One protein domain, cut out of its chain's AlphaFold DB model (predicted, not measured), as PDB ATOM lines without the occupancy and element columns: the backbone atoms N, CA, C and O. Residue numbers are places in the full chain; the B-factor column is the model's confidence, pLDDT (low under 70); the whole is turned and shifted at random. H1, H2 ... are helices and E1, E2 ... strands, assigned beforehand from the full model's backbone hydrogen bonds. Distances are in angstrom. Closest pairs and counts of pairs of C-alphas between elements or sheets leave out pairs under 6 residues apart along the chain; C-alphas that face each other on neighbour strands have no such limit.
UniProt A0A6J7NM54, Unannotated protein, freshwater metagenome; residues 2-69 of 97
ATOM      1  N   GLN A   2     -24.231 -11.046  14.428       92.06
ATOM      2  CA  GLN A   2     -25.125 -11.441  15.535       92.06
ATOM      3  C   GLN A   2     -24.522 -12.452  16.533       92.06
ATOM      4  O   GLN A   2     -24.463 -12.166  17.720       92.06
ATOM      5  N   LEU A   3     -24.055 -13.613  16.058       94.75
ATOM      6  CA  LEU A   3     -23.462 -14.635  16.926       94.75
ATOM      7  C   LEU A   3     -22.164 -14.146  17.601       94.75
ATOM      8  O   LEU A   3     -21.997 -14.350  18.795       94.75
ATOM      9  N   ALA A   4     -21.299 -13.429  16.877       94.19
ATOM     10  CA  ALA A   4     -20.070 -12.846  17.423       94.19
ATOM     11  C   ALA A   4     -20.335 -11.859  18.574       94.19
ATOM     12  O   ALA A   4     -19.607 -11.884  19.556       94.19
ATOM     13  N   CYS A   5     -21.396 -11.046  18.502       93.94
ATOM     14  CA  CYS A   5     -21.757 -10.127  19.587       93.94
ATOM     15  C   CYS A   5     -22.155 -10.859  20.875       93.94
ATOM     16  O   CYS A   5     -21.817 -10.398  21.959       93.94
ATOM     17  N   TYR A   6     -22.849 -11.998  20.775       93.94
ATOM     18  CA  TYR A   6     -23.157 -12.805  21.959       93.94
ATOM     19  C   TYR A   6     -21.898 -13.407  22.572       93.94
ATOM     20  O   TYR A   6     -21.738 -13.355  23.786       93.94
ATOM     21  N   GLN A   7     -20.999 -13.933  21.735       94.50
ATOM     22  CA  GLN A   7     -19.706 -14.438  22.197       94.50
ATOM     23  C   GLN A   7     -18.903 -13.325  22.886       94.50
ATOM     24  O   GLN A   7     -18.420 -13.523  23.993       94.50
ATOM     25  N   LEU A   8     -18.850 -12.129  22.286       94.94
ATOM     26  CA  LEU A   8     -18.187 -10.960  22.865       94.94
ATOM     27  C   LEU A   8     -18.790 -10.566  24.220       94.94
ATOM     28  O   LEU A   8     -18.052 -10.300  25.157       94.94
ATOM     29  N   GLY A   9     -20.119 -10.575  24.349       93.62
ATOM     30  CA  GLY A   9     -20.784 -10.274  25.618       93.62
ATOM     31  C   GLY A   9     -20.447 -11.264  26.736       93.62
ATOM     32  O   GLY A   9     -20.403 -10.864  27.890       93.62
ATOM     33  N   VAL A  10     -20.187 -12.535  26.412       94.31
ATOM     34  CA  VAL A  10     -19.692 -13.518  27.391       94.31
ATOM     35  C   VAL A  10     -18.229 -13.259  27.743       94.31
ATOM     36  O   VAL A  10     -17.889 -13.309  28.916       94.31
ATOM     37  N   VAL A  11     -17.385 -12.942  26.755       94.19
ATOM     38  CA  VAL A  11     -15.958 -12.632  26.970       94.19
ATOM     39  C   VAL A  11     -15.766 -11.377  27.827       94.19
ATOM     40  O   VAL A  11     -14.856 -11.336  28.644       94.19
ATOM     41  N   LEU A  12     -16.625 -10.369  27.657       93.56
ATOM     42  CA  LEU A  12     -16.601  -9.102  28.396       93.56
ATOM     43  C   LEU A  12     -17.438  -9.141  29.686       93.56
ATOM     44  O   LEU A  12     -17.982  -8.112  30.085       93.56
ATOM     45  N   ASP A  13     -17.605 -10.316  30.296       93.44
ATOM     46  CA  ASP A  13     -18.253 -10.463  31.606       93.44
ATOM     47  C   ASP A  13     -19.727  -9.990  31.675       93.44
ATOM     48  O   ASP A  13     -20.339  -9.876  32.737       93.44
ATOM     49  N   GLY A  14     -20.397  -9.808  30.534       92.06
ATOM     50  CA  GLY A  14     -21.786  -9.332  30.468       92.06
ATOM     51  C   GLY A  14     -22.831 -10.299  31.046       92.06
ATOM     52  O   GLY A  14     -24.022  -9.980  31.071       92.06
ATOM     53  N   PHE A  15     -22.411 -11.487  31.492       92.12
ATOM     54  CA  PHE A  15     -23.265 -12.536  32.052       92.12
ATOM     55  C   PHE A  15     -22.713 -13.149  33.352       92.12
ATOM     56  O   PHE A  15     -23.099 -14.272  33.683       92.12
ATOM     57  N   GLU A  16     -21.854 -12.444  34.097       90.62
ATOM     58  CA  GLU A  16     -21.248 -12.916  35.364       90.62
ATOM     59  C   GLU A  16     -22.259 -13.515  36.362       90.62
ATOM     60  O   GLU A  16     -21.983 -14.517  37.017       90.62
ATOM     61  N   GLU A  17     -23.475 -12.966  36.452       91.31
ATOM     62  CA  GLU A  17     -24.514 -13.482  37.361       91.31
ATOM     63  C   GLU A  17     -25.057 -14.868  36.962       91.31
ATOM     64  O   GLU A  17     -25.709 -15.547  37.759       91.31
ATOM     65  N   LYS A  18     -24.847 -15.284  35.708       90.94
ATOM     66  CA  LYS A  18     -25.439 -16.497  35.117       90.94
ATOM     67  C   LYS A  18     -24.401 -17.515  34.663       90.94
ATOM     68  O   LYS A  18     -24.711 -18.707  34.620       90.94
ATOM     69  N   LEU A  19     -23.206 -17.066  34.296       90.88
ATOM     70  CA  LEU A  19     -22.129 -17.902  33.783       90.88
ATOM     71  C   LEU A  19     -20.976 -17.951  34.783       90.88
ATOM     72  O   LEU A  19     -20.648 -16.969  35.429       90.88
ATOM     73  N   LYS A  20     -20.358 -19.128  34.904       88.69
ATOM     74  CA  LYS A  20     -19.211 -19.353  35.801       88.69
ATOM     75  C   LYS A  20     -17.857 -19.069  35.142       88.69
ATOM     76  O   LYS A  20     -16.838 -19.174  35.812       88.69
ATOM     77  N   SER A  21     -17.848 -18.829  33.834       89.69
ATOM     78  CA  SER A  21     -16.655 -18.566  33.033       89.69
ATOM     79  C   SER A  21     -17.028 -17.687  31.840       89.69
ATOM     80  O   SER A  21     -18.170 -17.730  31.369       89.69
ATOM     81  N   THR A  22     -16.045 -16.936  31.359       89.25
ATOM     82  CA  THR A  22     -16.062 -16.151  30.124       89.25
ATOM     83  C   THR A  22     -15.527 -16.925  28.915       89.25
ATOM     84  O   THR A  22     -15.468 -16.385  27.810       89.25
ATOM     85  N   ASP A  23     -15.167 -18.201  29.090       87.81
ATOM     86  CA  ASP A  23     -14.686 -19.063  28.014       87.81
ATOM     87  C   ASP A  23     -15.793 -19.354  26.993       87.81
ATOM     88  O   ASP A  23     -16.833 -19.943  27.310       87.81
ATOM     89  N   VAL A  24     -15.539 -19.008  25.730       88.12
ATOM     90  CA  VAL A  24     -16.458 -19.264  24.618       88.12
ATOM     91  C   VAL A  24     -15.785 -20.123  23.556       88.12
ATOM     92  O   VAL A  24     -14.818 -19.716  22.920       88.12
ATOM     93  N   THR A  25     -16.336 -21.311  23.313       92.12
ATOM     94  CA  THR A  25     -15.840 -22.243  22.284       92.12
ATOM     95  C   THR A  25     -16.517 -22.060  20.923       92.12
ATOM     96  O   THR A  25     -16.056 -22.604  19.919       92.12
ATOM     97  N   GLY A  26     -17.595 -21.278  20.871       93.50
ATOM     98  CA  GLY A  26     -18.331 -20.950  19.658       93.50
ATOM     99  C   GLY A  26     -19.783 -20.592  19.935       93.50
ATOM    100  O   GLY A  26     -20.201 -20.400  21.077       93.50
ATOM    101  N   ALA A  27     -20.569 -20.504  18.867       94.56
ATOM    102  CA  ALA A  27     -21.996 -20.230  18.933       94.56
ATOM    103  C   ALA A  27     -22.755 -20.959  17.821       94.56
ATOM    104  O   ALA A  27     -22.214 -21.249  16.753       94.56
ATOM    105  N   GLN A  28     -24.043 -21.212  18.048       94.88
ATOM    106  CA  GLN A  28     -24.905 -21.884  17.080       94.88
ATOM    107  C   GLN A  28     -26.216 -21.118  16.899       94.88
ATOM    108  O   GLN A  28     -26.836 -20.665  17.859       94.88
ATOM    109  N   LEU A  29     -26.652 -20.993  15.647       94.94
ATOM    110  CA  LEU A  29     -27.955 -20.465  15.268       94.94
ATOM    111  C   LEU A  29     -28.854 -21.623  14.833       94.94
ATOM    112  O   LEU A  29     -28.631 -22.229  13.783       94.94
ATOM    113  N   VAL A  30     -29.870 -21.924  15.641       93.75
ATOM    114  CA  VAL A  30     -30.835 -22.998  15.377       93.75
ATOM    115  C   VAL A  30     -32.079 -22.423  14.704       93.75
ATOM    116  O   VAL A  30     -32.813 -21.623  15.283       93.75
ATOM    117  N   TYR A  31     -32.339 -22.858  13.476       91.94
ATOM    118  CA  TYR A  31     -33.554 -22.556  12.733       91.94
ATOM    119  C   TYR A  31     -34.611 -23.603  13.062       91.94
ATOM    120  O   TYR A  31     -34.584 -24.731  12.555       91.94
ATOM    121  N   LEU A  32     -35.548 -23.210  13.920       90.56
ATOM    122  CA  LEU A  32     -36.697 -24.031  14.270       90.56
ATOM    123  C   LEU A  32     -37.612 -24.189  13.054       90.56
ATOM    124  O   LEU A  32     -37.960 -23.223  12.373       90.56
ATOM    125  N   ALA A  33     -38.001 -25.427  12.786       85.50
ATOM    126  CA  ALA A  33     -38.930 -25.757  11.723       85.50
ATOM    127  C   ALA A  33     -40.387 -25.734  12.212       85.50
ATOM    128  O   ALA A  33     -40.669 -25.896  13.399       85.50
ATOM    129  N   SER A  34     -41.330 -25.543  11.282       78.38
ATOM    130  CA  SER A  34     -42.760 -25.712  11.570       78.38
ATOM    131  C   SER A  34     -43.133 -27.198  11.671       78.38
ATOM    132  O   SER A  34     -42.303 -28.063  11.396       78.38
ATOM    133  N   LYS A  35     -44.394 -27.479  12.043       71.81
ATOM    134  CA  LYS A  35     -44.949 -28.769  12.510       71.81
ATOM    135  C   LYS A  35     -44.505 -30.065  11.790       71.81
ATOM    136  O   LYS A  35     -44.680 -31.115  12.386       71.81
ATOM    137  N   ASN A  36     -43.928 -30.023  10.581       70.69
ATOM    138  CA  ASN A  36     -43.552 -31.199   9.777       70.69
ATOM    139  C   ASN A  36     -42.131 -31.154   9.163       70.69
ATOM    140  O   ASN A  36     -41.877 -31.837   8.170       70.69
ATOM    141  N   LYS A  37     -41.200 -30.338   9.673       77.25
ATOM    142  CA  LYS A  37     -39.804 -30.311   9.189       77.25
ATOM    143  C   LYS A  37     -38.816 -30.467  10.345       77.25
ATOM    144  O   LYS A  37     -39.108 -30.065  11.467       77.25
ATOM    145  N   SER A  38     -37.649 -31.048  10.069       85.19
ATOM    146  CA  SER A  38     -36.527 -31.058  11.009       85.19
ATOM    147  C   SER A  38     -35.916 -29.659  11.127       85.19
ATOM    148  O   SER A  38     -35.972 -28.862  10.187       85.19
ATOM    149  N   TYR A  39     -35.343 -29.353  12.291       89.19
ATOM    150  CA  TYR A  39     -34.584 -28.120  12.487       89.19
ATOM    151  C   TYR A  39     -33.305 -28.132  11.636       89.19
ATOM    152  O   TYR A  39     -32.830 -29.187  11.208       89.19
ATOM    153  N   SER A  40     -32.739 -26.952  11.397       91.81
ATOM    154  CA  SER A  40     -31.403 -26.816  10.805       91.81
ATOM    155  C   SER A  40     -30.543 -25.901  11.660       91.81
ATOM    156  O   SER A  40     -31.068 -25.058  12.386       91.81
ATOM    157  N   THR A  41     -29.228 -26.070  11.604       93.38
ATOM    158  CA  THR A  41     -28.286 -25.294  12.413       93.38
ATOM    159  C   THR A  41     -27.253 -24.600  11.534       93.38
ATOM    160  O   THR A  41     -26.959 -25.030  10.418       93.38
ATOM    161  N   ARG A  42     -26.720 -23.483  12.031       94.56
ATOM    162  CA  ARG A  42     -25.505 -22.842  11.518       94.56
ATOM    163  C   ARG A  42     -24.554 -22.607  12.674       94.56
ATOM    164  O   ARG A  42     -24.950 -22.010  13.670       94.56
ATOM    165  N   GLU A  43     -23.319 -23.052  12.524       94.88
ATOM    166  CA  GLU A  43     -22.292 -22.943  13.556       94.88
ATOM    167  C   GLU A  43     -21.314 -21.817  13.235       94.88
ATOM    168  O   GLU A  43     -20.999 -21.545  12.075       94.88
ATOM    169  N   GLN A  44     -20.843 -21.160  14.288       95.19
ATOM    170  CA  GLN A  44     -19.712 -20.252  14.270       95.19
ATOM    171  C   GLN A  44     -18.720 -20.752  15.319       95.19
ATOM    172  O   GLN A  44     -19.109 -20.993  16.461       95.19
ATOM    173  N   GLY A  45     -17.449 -20.890  14.944       94.62
ATOM    174  CA  GLY A  45     -16.391 -21.187  15.910       94.62
ATOM    175  C   GLY A  45     -16.222 -20.077  16.952       94.62
ATOM    176  O   GLY A  45     -16.881 -19.031  16.882       94.62
ATOM    177  N   ALA A  46     -15.323 -20.325  17.904       93.81
ATOM    178  CA  ALA A  46     -14.920 -19.348  18.907       93.81
ATOM    179  C   ALA A  46     -14.536 -18.012  18.262       93.81
ATOM    180  O   ALA A  46     -13.970 -17.964  17.162       93.81
ATOM    181  N   LEU A  47     -14.852 -16.921  18.952       91.62
ATOM    182  CA  LEU A  47     -14.458 -15.589  18.531       91.62
ATOM    183  C   LEU A  47     -12.928 -15.483  18.543       91.62
ATOM    184  O   LEU A  47     -12.305 -15.569  19.593       91.62
ATOM    185  N   VAL A  48     -12.334 -15.321  17.360       87.31
ATOM    186  CA  VAL A  48     -10.870 -15.317  17.198       87.31
ATOM    187  C   VAL A  48     -10.266 -13.950  17.521       87.31
ATOM    188  O   VAL A  48      -9.170 -13.883  18.058       87.31
ATOM    189  N   ASP A  49     -10.980 -12.869  17.198       91.31
ATOM    190  CA  ASP A  49     -10.476 -11.499  17.316       91.31
ATOM    191  C   ASP A  49     -11.480 -10.619  18.072       91.31
ATOM    192  O   ASP A  49     -12.451 -10.092  17.512       91.31
ATOM    193  N   VAL A  50     -11.275 -10.539  19.387       92.31
ATOM    194  CA  VAL A  50     -12.107  -9.775  20.326       92.31
ATOM    195  C   VAL A  50     -11.960  -8.277  20.076       92.31
ATOM    196  O   VAL A  50     -12.968  -7.570  20.005       92.31
ATOM    197  N   ASP A  51     -10.731  -7.805  19.872       94.19
ATOM    198  CA  ASP A  51     -10.429  -6.384  19.705       94.19
ATOM    199  C   ASP A  51     -11.000  -5.854  18.390       94.19
ATOM    200  O   ASP A  51     -11.697  -4.837  18.387       94.19
ATOM    201  N   ALA A  52     -10.813  -6.571  17.277       94.44
ATOM    202  CA  ALA A  52     -11.397  -6.162  16.001       94.44
ATOM    203  C   ALA A  52     -12.930  -6.179  16.045       94.44
ATOM    204  O   ALA A  52     -13.583  -5.299  15.483       94.44
ATOM    205  N   THR A  53     -13.528  -7.160  16.728       94.31
ATOM    206  CA  THR A  53     -14.991  -7.223  16.866       94.31
ATOM    207  C   THR A  53     -15.516  -6.063  17.711       94.31
ATOM    208  O   THR A  53     -16.531  -5.464  17.347       94.31
ATOM    209  N   THR A  54     -14.813  -5.716  18.791       95.62
ATOM    210  CA  THR A  54     -15.118  -4.554  19.638       95.62
ATOM    211  C   THR A  54     -14.999  -3.256  18.845       95.62
ATOM    212  O   THR A  54     -15.947  -2.477  18.826       95.62
ATOM    213  N   ALA A  55     -13.918  -3.070  18.085       96.31
ATOM    214  CA  ALA A  55     -13.714  -1.881  17.259       96.31
ATOM    215  C   ALA A  55     -14.829  -1.693  16.213       96.31
ATOM    216  O   ALA A  55     -15.330  -0.584  16.026       96.31
ATOM    217  N   ILE A  56     -15.279  -2.775  15.563       95.69
ATOM    218  CA  ILE A  56     -16.417  -2.704  14.631       95.69
ATOM    219  C   ILE A  56     -17.708  -2.331  15.377       95.69
ATOM    220  O   ILE A  56     -18.522  -1.565  14.858       95.69
ATOM    221  N   LEU A  57     -17.925  -2.872  16.581       95.00
ATOM    222  CA  LEU A  57     -19.094  -2.541  17.396       95.00
ATOM    223  C   LEU A  57     -19.098  -1.053  17.787       95.00
ATOM    224  O   LEU A  57     -20.137  -0.399  17.691       95.00
ATOM    225  N   GLU A  58     -17.945  -0.518  18.179       96.00
ATOM    226  CA  GLU A  58     -17.756   0.894  18.520       96.00
ATOM    227  C   GLU A  58     -17.976   1.809  17.311       96.00
ATOM    228  O   GLU A  58     -18.702   2.798  17.423       96.00
ATOM    229  N   GLU A  59     -17.446   1.457  16.133       96.12
ATOM    230  CA  GLU A  59     -17.696   2.198  14.887       96.12
ATOM    231  C   GLU A  59     -19.202   2.282  14.591       96.12
ATOM    232  O   GLU A  59     -19.734   3.355  14.279       96.12
ATOM    233  N   ILE A  60     -19.916   1.159  14.737       95.50
ATOM    234  CA  ILE A  60     -21.371   1.112  14.566       95.50
ATOM    235  C   ILE A  60     -22.062   2.003  15.605       95.50
ATOM    236  O   ILE A  60     -22.957   2.765  15.236       95.50
ATOM    237  N   ALA A  61     -21.659   1.937  16.875       95.88
ATOM    238  CA  ALA A  61     -22.259   2.722  17.951       95.88
ATOM    239  C   ALA A  61     -22.107   4.232  17.713       95.88
ATOM    240  O   ALA A  61     -23.088   4.973  17.812       95.88
ATOM    241  N   VAL A  62     -20.913   4.680  17.314       96.44
ATOM    242  CA  VAL A  62     -20.657   6.078  16.936       96.44
ATOM    243  C   VAL A  62     -21.535   6.485  15.750       96.44
ATOM    244  O   VAL A  62     -22.186   7.529  15.796       96.44
ATOM    245  N   GLY A  63     -21.617   5.645  14.713       95.50
ATOM    246  CA  GLY A  63     -22.477   5.901  13.557       95.50
ATOM    247  C   GLY A  63     -23.964   5.992  13.917       95.50
ATOM    248  O   GLY A  63     -24.682   6.821  13.357       95.50
ATOM    249  N   MET A  64     -24.428   5.182  14.872       95.75
ATOM    250  CA  MET A  64     -25.810   5.203  15.361       95.75
ATOM    251  C   MET A  64     -26.131   6.416  16.242       95.75
ATOM    252  O   MET A  64     -27.291   6.818  16.300       95.75
ATOM    253  N   GLY A  65     -25.129   7.010  16.895       96.50
ATOM    254  CA  GLY A  65     -25.277   8.232  17.694       96.50
ATOM    255  C   GLY A  65     -25.310   9.534  16.881       96.50
ATOM    256  O   GLY A  65     -25.491  10.604  17.457       96.50
ATOM    257  N   GLY A  66     -25.113   9.475  15.560       94.94
ATOM    258  CA  GLY A  66     -25.049  10.653  14.692       94.94
ATOM    259  C   GLY A  66     -26.412  11.255  14.323       94.94
ATOM    260  O   GLY A  66     -27.429  10.572  14.261       94.94
ATOM    261  N   ALA A  67     -26.423  12.550  13.987       96.31
ATOM    262  CA  ALA A  67     -27.611  13.247  13.468       96.31
ATOM    263  C   ALA A  67     -27.890  12.960  11.978       96.31
ATOM    264  O   ALA A  67     -28.965  13.267  11.462       96.31
ATOM    265  N   THR A  68     -26.916  12.390  11.269       94.12
ATOM    266  CA  THR A  68     -26.988  12.095   9.836       94.12
ATOM    267  C   THR A  68     -26.561  10.664   9.571       94.12
ATOM    268  O   THR A  68     -25.546  10.214  10.098       94.12
ATOM    269  N   PHE A  69     -27.283   9.977   8.688       93.69
ATOM    270  CA  PHE A  69     -27.025   8.580   8.353       93.69
ATOM    271  C   PHE A  69     -26.592   8.432   6.898       93.69
ATOM    272  O   PHE A  69     -27.177   9.023   5.990       93.69
TER     273      PHE A  69
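Overview. This is residues 2 to 69 of the 97 residues of the protein "Unannotated protein" of freshwater metagenome (UniProt A0A6J7NM54). The model is an open V: a long two-stranded hairpin, E1 and E2, makes one arm, helix H2 makes the other, and helix H1 sits in the crook between them. A loop of residues 12 to 25 leads from H1 round to E1, while the hairpin's tip, residues 33 to 38, and the far part of the other arm, residues 58 to 69, stick out free. The 68 printed residues hold two named helices and two named strands, in the order H1, E1, E2, H2; the sheet, E1 - E2, is antiparallel, and the class is mixed, helices and strands. The whole is loose, with a radius of gyration of the C-alphas of 15.7 A, and spans 47 by 35 by 24 A.

Arrangement. Start with the sheet, where E1, residues 26 to 31, and E2, residues 40 to 45, form an antiparallel hairpin with 164 degrees between their directions. Look for N 29 and O 42, 2.8 A apart, and N 44 and O 27, also 2.8 A apart, both within hydrogen-bond range. Next find H1, residues 2 to 11: its closest C-alphas to E1 are those of Leu 3 and Ala 27, 6.1 A apart, and to E2 those of Leu 3 and Gln 44, 7.3 A apart. Farther along, H2, residues 50 to 64, touches H1 with residues 50 to 54 alone. Their closest C-alphas are those of Leu 8 and Val 50, 6.7 A apart, and they run opposite ways at a steep tilt of 62 degrees. E1 and H2 are apart. In H1 and H2 every O i to N i+4 pair is within hydrogen-bond range.

Along the chain. Find C-alpha 26 at (-18.331, -20.950, 19.658); from there E1 runs 16.8 A to C-alpha 31. E2 covers another 16.8 A from C-alpha 40 to C-alpha 45. Go back to C-alpha 2 at (-25.125, -11.441, 15.535), where H1 begins, 14.7 A from its last C-alpha, 11. H2 runs 20.9 A from C-alpha 50 to C-alpha 64 at (-25.810, 5.203, 15.361).

Size, cuts and confidence. The two C-alphas farthest apart are those of Asn 36 and Ala 67, 47.4 A. Without the stretches that stand free, the body has 50 residues and spans 31 by 26 by 16 A. The link from H1 to E1 is long, with 14 residues; that from E1 to E2 is short, with 8, and that from E2 to H2 is tight, with 4. The printed part has no cut. Its mean pLDDT is 92.0, and no printed residue is under 70.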